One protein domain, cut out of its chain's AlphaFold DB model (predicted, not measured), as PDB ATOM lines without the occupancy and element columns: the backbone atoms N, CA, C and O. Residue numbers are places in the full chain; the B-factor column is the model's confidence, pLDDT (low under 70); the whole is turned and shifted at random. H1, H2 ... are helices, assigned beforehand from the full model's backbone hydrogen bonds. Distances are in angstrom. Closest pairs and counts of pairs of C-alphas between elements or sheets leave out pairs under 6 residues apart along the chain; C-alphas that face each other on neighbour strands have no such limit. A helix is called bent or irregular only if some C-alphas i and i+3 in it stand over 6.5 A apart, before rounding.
ATOM      1  N   TYR A   2     -37.375   7.570  91.622       95.12
ATOM      2  CA  TYR A   2     -38.451   7.943  92.567       95.12
ATOM      3  C   TYR A   2     -38.697   6.915  93.690       95.12
ATOM      4  O   TYR A   2     -38.550   7.250  94.860       95.12
ATOM      5  N   HIS A   3     -38.952   5.647  93.351       95.25
ATOM      6  CA  HIS A   3     -39.181   4.586  94.349       95.25
ATOM      7  C   HIS A   3     -37.994   4.353  95.292       95.25
ATOM      8  O   HIS A   3     -38.184   4.103  96.475       95.25
ATOM      9  N   ALA A   4     -36.758   4.512  94.804       94.88
ATOM     10  CA  ALA A   4     -35.575   4.449  95.661       94.88
ATOM     11  C   ALA A   4     -35.526   5.636  96.637       94.88
ATOM     12  O   ALA A   4     -35.184   5.449  97.797       94.88
ATOM     13  N   MET A   5     -35.918   6.844  96.208       95.62
ATOM     14  CA  MET A   5     -36.041   7.988  97.118       95.62
ATOM     15  C   MET A   5     -37.119   7.750  98.183       95.62
ATOM     16  O   MET A   5     -36.881   8.068  99.345       95.62
ATOM     17  N   GLN A   6     -38.261   7.151  97.826       96.69
ATOM     18  CA  GLN A   6     -39.291   6.780  98.808       96.69
ATOM     19  C   GLN A   6     -38.758   5.751  99.813       96.69
ATOM     20  O   GLN A   6     -38.875   5.957 101.019       96.69
ATOM     21  N   TRP A   7     -38.051   4.723  99.339       97.06
ATOM     22  CA  TRP A   7     -37.402   3.755 100.222       97.06
ATOM     23  C   TRP A   7     -36.386   4.417 101.163       97.06
ATOM     24  O   TRP A   7     -36.392   4.150 102.363       97.06
ATOM     25  N   ILE A   8     -35.543   5.329 100.658       96.81
ATOM     26  CA  ILE A   8     -34.586   6.073 101.493       96.81
ATOM     27  C   ILE A   8     -35.325   6.921 102.528       96.81
ATOM     28  O   ILE A   8     -34.863   6.993 103.664       96.81
ATOM     29  N   LYS A   9     -36.451   7.557 102.178       96.81
ATOM     30  CA  LYS A   9     -37.259   8.361 103.111       96.81
ATOM     31  C   LYS A   9     -37.715   7.521 104.305       96.81
ATOM     32  O   LYS A   9     -37.506   7.934 105.445       96.81
ATOM     33  N   GLU A  10     -38.257   6.338 104.029       97.56
ATOM     34  CA  GLU A  10     -38.839   5.419 105.015       97.56
ATOM     35  C   GLU A  10     -37.796   4.624 105.812       97.56
ATOM     36  O   GLU A  10     -38.037   4.257 106.961       97.56
ATOM     37  N   SER A  11     -36.619   4.385 105.232       98.38
ATOM     38  CA  SER A  11     -35.572   3.565 105.849       98.38
ATOM     39  C   SER A  11     -34.856   4.268 106.999       98.38
ATOM     40  O   SER A  11     -34.613   5.478 106.970       98.38
ATOM     41  N   SER A  12     -34.421   3.503 107.996       98.31
ATOM     42  CA  SER A  12     -33.537   3.995 109.048       98.31
ATOM     43  C   SER A  12     -32.128   4.285 108.518       98.31
ATOM     44  O   SER A  12     -31.709   3.791 107.468       98.31
ATOM     45  N   VAL A  13     -31.365   5.079 109.275       98.12
ATOM     46  CA  VAL A  13     -29.946   5.348 108.985       98.12
ATOM     47  C   VAL A  13     -29.147   4.047 108.906       98.12
ATOM     48  O   VAL A  13     -28.320   3.892 108.012       98.12
ATOM     49  N   ASP A  14     -29.432   3.094 109.796       98.19
ATOM     50  CA  ASP A  14     -28.765   1.794 109.811       98.19
ATOM     51  C   ASP A  14     -29.125   0.950 108.591       98.19
ATOM     52  O   ASP A  14     -28.241   0.340 108.003       98.19
ATOM     53  N   GLN A  15     -30.391   0.941 108.159       98.50
ATOM     54  CA  GLN A  15     -30.802   0.214 106.952       98.50
ATOM     55  C   GLN A  15     -30.097   0.752 105.705       98.50
ATOM     56  O   GLN A  15     -29.621  -0.028 104.884       98.50
ATOM     57  N   ILE A  16     -29.986   2.077 105.584       97.69
ATOM     58  CA  ILE A  16     -29.271   2.711 104.472       97.69
ATOM     59  C   ILE A  16     -27.778   2.383 104.556       97.69
ATOM     60  O   ILE A  16     -27.203   1.925 103.573       97.69
ATOM     61  N   TYR A  17     -27.149   2.562 105.723       97.75
ATOM     62  CA  TYR A  17     -25.724   2.275 105.895       97.75
ATOM     63  C   TYR A  17     -25.395   0.800 105.634       97.75
ATOM     64  O   TYR A  17     -24.412   0.509 104.966       97.75
ATOM     65  N   ASN A  18     -26.225  -0.131 106.094       97.62
ATOM     66  CA  ASN A  18     -26.009  -1.556 105.858       97.62
ATOM     67  C   ASN A  18     -26.164  -1.932 104.377       97.62
ATOM     68  O   ASN A  18     -25.556  -2.902 103.942       97.62
ATOM     69  N   LEU A  19     -26.962  -1.183 103.605       97.50
ATOM     70  CA  LEU A  19     -27.156  -1.442 102.179       97.50
ATOM     71  C   LEU A  19     -25.987  -0.943 101.318       97.50
ATOM     72  O   LEU A  19     -25.614  -1.619 100.367       97.50
ATOM     73  N   VAL A  20     -25.447   0.247 101.612       95.69
ATOM     74  CA  VAL A  20     -24.488   0.930 100.712       95.69
ATOM     75  C   VAL A  20     -23.154   1.296 101.368       95.69
ATOM     76  O   VAL A  20     -22.222   1.720 100.689       95.69
ATOM     77  N   GLY A  21     -23.048   1.190 102.690       95.50
ATOM     78  CA  GLY A  21     -21.939   1.744 103.463       95.50
ATOM     79  C   GLY A  21     -20.602   1.057 103.201       95.50
ATOM     80  O   GLY A  21     -19.592   1.743 103.069       95.50
ATOM     81  N   GLU A  22     -20.584  -0.272 103.087       92.44
ATOM     82  CA  GLU A  22     -19.350  -1.015 102.801       92.44
ATOM     83  C   GLU A  22     -18.792  -0.668 101.414       92.44
ATOM     84  O   GLU A  22     -17.612  -0.355 101.277       92.44
ATOM     85  N   GLU A  23     -19.651  -0.639 100.395       96.44
ATOM     86  CA  GLU A  23     -19.233  -0.394  99.014       96.44
ATOM     87  C   GLU A  23     -18.844   1.073  98.772       96.44
ATOM     88  O   GLU A  23     -17.791   1.353  98.200       96.44
ATOM     89  N   TYR A  24     -19.662   2.021  99.239       95.94
ATOM     90  CA  TYR A  24     -19.533   3.434  98.856       95.94
ATOM     91  C   TYR A  24     -18.944   4.333  99.947       95.94
ATOM     92  O   TYR A  24     -18.641   5.497  99.680       95.94
ATOM     93  N   MET A  25     -18.790   3.838 101.181       95.31
ATOM     94  CA  MET A  25     -18.361   4.646 102.333       95.31
ATOM     95  C   MET A  25     -17.225   4.002 103.148       95.31
ATOM     96  O   MET A  25     -16.934   4.476 104.246       95.31
ATOM     97  N   SER A  26     -16.543   2.982 102.613       93.62
ATOM     98  CA  SER A  26     -15.438   2.264 103.283       93.62
ATOM     99  C   SER A  26     -14.264   3.151 103.719       93.62
ATOM    100  O   SER A  26     -13.543   2.801 104.651       93.62
ATOM    101  N   GLY A  27     -14.083   4.318 103.095       94.94
ATOM    102  CA  GLY A  27     -13.072   5.307 103.489       94.94
ATOM    103  C   GLY A  27     -13.404   6.111 104.755       94.94
ATOM    104  O   GLY A  27     -12.547   6.844 105.249       94.94
ATOM    105  N   PHE A  28     -14.622   5.998 105.292       95.50
ATOM    106  CA  PHE A  28     -15.080   6.742 106.466       95.50
ATOM    107  C   PHE A  28     -15.346   5.815 107.651       95.50
ATOM    108  O   PHE A  28     -15.724   4.656 107.502       95.50
ATOM    109  N   LYS A  29     -15.224   6.351 108.870       96.94
ATOM    110  CA  LYS A  29     -15.708   5.641 110.063       96.94
ATOM    111  C   LYS A  29     -17.225   5.464 109.959       96.94
ATOM    112  O   LYS A  29     -17.919   6.423 109.616       96.94
ATOM    113  N   THR A  30     -17.747   4.301 110.347       96.69
ATOM    114  CA  THR A  30     -19.192   4.000 110.355       96.69
ATOM    115  C   THR A  30     -20.030   5.120 110.974       96.69
ATOM    116  O   THR A  30     -20.973   5.606 110.360       96.69
ATOM    117  N   GLU A  31     -19.628   5.617 112.143       97.12
ATOM    118  CA  GLU A  31     -20.344   6.692 112.842       97.12
ATOM    119  C   GLU A  31     -20.327   8.035 112.097       97.12
ATOM    120  O   GLU A  31     -21.223   8.860 112.263       97.12
ATOM    121  N   GLN A  32     -19.307   8.292 111.275       97.62
ATOM    122  CA  GLN A  32     -19.269   9.480 110.424       97.62
ATOM    123  C   GLN A  32     -20.235   9.325 109.249       97.62
ATOM    124  O   GLN A  32     -21.042  10.218 109.017       97.62
ATOM    125  N   ALA A  33     -20.205   8.179 108.570       97.19
ATOM    126  CA  ALA A  33     -21.118   7.884 107.470       97.19
ATOM    127  C   ALA A  33     -22.589   7.952 107.915       97.19
ATOM    128  O   ALA A  33     -23.404   8.626 107.287       97.19
ATOM    129  N   LYS A  34     -22.922   7.336 109.055       97.88
ATOM    130  CA  LYS A  34     -24.276   7.378 109.628       97.88
ATOM    131  C   LYS A  34     -24.732   8.797 109.975       97.88
ATOM    132  O   LYS A  34     -25.886   9.140 109.730       97.88
ATOM    133  N   ARG A  35     -23.837   9.644 110.496       97.75
ATOM    134  CA  ARG A  35     -24.132  11.059 110.778       97.75
ATOM    135  C   ARG A  35     -24.483  11.834 109.510       97.75
ATOM    136  O   ARG A  35     -25.465  12.570 109.515       97.75
ATOM    137  N   GLU A  36     -23.714  11.647 108.440       96.81
ATOM    138  CA  GLU A  36     -23.979  12.292 107.148       96.81
ATOM    139  C   GLU A  36     -25.306  11.805 106.550       96.81
ATOM    140  O   GLU A  36     -26.133  12.624 106.151       96.81
ATOM    141  N   ILE A  37     -25.576  10.492 106.578       97.38
ATOM    142  CA  ILE A  37     -26.872   9.934 106.154       97.38
ATOM    143  C   ILE A  37     -28.017  10.592 106.938       97.38
ATOM    144  O   ILE A  37     -28.995  11.042 106.340       97.38
ATOM    145  N   ALA A  38     -27.896  10.685 108.265       97.75
ATOM    146  CA  ALA A  38     -28.910  11.305 109.115       97.75
ATOM    147  C   ALA A  38     -29.133  12.788 108.775       97.75
ATOM    148  O   ALA A  38     -30.277  13.237 108.725       97.75
ATOM    149  N   TYR A  39     -28.059  13.539 108.517       97.81
ATOM    150  CA  TYR A  39     -28.146  14.945 108.134       97.81
ATOM    151  C   TYR A  39     -28.866  15.122 106.793       97.81
ATOM    152  O   TYR A  39     -29.885  15.817 106.733       97.81
ATOM    153  N   TYR A  40     -28.398  14.451 105.735       96.62
ATOM    154  CA  TYR A  40     -28.983  14.595 104.402       96.62
ATOM    155  C   TYR A  40     -30.431  14.115 104.346       96.62
ATOM    156  O   TYR A  40     -31.243  14.730 103.652       96.62
ATOM    157  N   LYS A  41     -30.799  13.095 105.135       96.12
ATOM    158  CA  LYS A  41     -32.187  12.628 105.211       96.12
ATOM    159  C   LYS A  41     -33.186  13.727 105.585       96.12
ATOM    160  O   LYS A  41     -34.337  13.639 105.162       96.12
ATOM    161  N   ASN A  42     -32.771  14.736 106.351       95.19
ATOM    162  CA  ASN A  42     -33.656  15.812 106.806       95.19
ATOM    163  C   ASN A  42     -33.868  16.916 105.763       95.19
ATOM    164  O   ASN A  42     -34.798  17.706 105.900       95.19
ATOM    165  N   ILE A  43     -33.004  16.997 104.749       94.81
ATOM    166  CA  ILE A  43     -32.989  18.107 103.784       94.81
ATOM    167  C   ILE A  43     -33.198  17.653 102.337       94.81
ATOM    168  O   ILE A  43     -33.266  18.484 101.434       94.81
TER     169      ILE A  43
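AT A GLANCE: This is residues 2 to 43 of the 89 residues of an uncharacterized protein of Deltaproteobacteria bacterium (UniProt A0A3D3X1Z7). Two helices make the body: H3 folds back across H2 at a steep angle, and H1 sits off the end of this pair where H2 begins and H3 ends. The printed part has 42 residues with three named helices, H1, H2, H3 along the chain, and no named strand: all helix. It is compact, radius of gyration of the C-alphas 10.0 A, spanning 28 by 19 by 13 A.

HOW THE PARTS SIT: Start at H2, residues 13 to 25, irregular, with C-alphas 19 and 22 7.8 A apart. It touches H3, residues 30 to 41, closest at the C-alphas of Val 13 and Ala 38, 6.0 A, at a steep tilt of 65 degrees, opposite ways. H1, residues 2 to 10, is close but not clearly touching: its closest C-alphas to H2 are Ile 8 and Ile 16, 7.0 A, and to H3 Lys 9 and Lys 41, 7.0 A. In H1 and H3 every O i to N i+4 pair is within hydrogen-bond range; in H2, 7 of 9.

IN THESE COORDINATES: Find C-alpha 13 at (-29.946, 5.348, 108.985); H2 runs 13.4 A from there. H3 runs 16.4 A to C-alpha 41 at (-32.187, 12.628, 105.211). H1 starts at (-38.451, 7.943, 92.567) and spans 12.7 A.

THE WHOLE: The C-alphas of Tyr 2 and Lys 29 are farthest apart, 28.8 A. Both links are tight, the printed part has no cut, and no printed residue is under 70 in pLDDT.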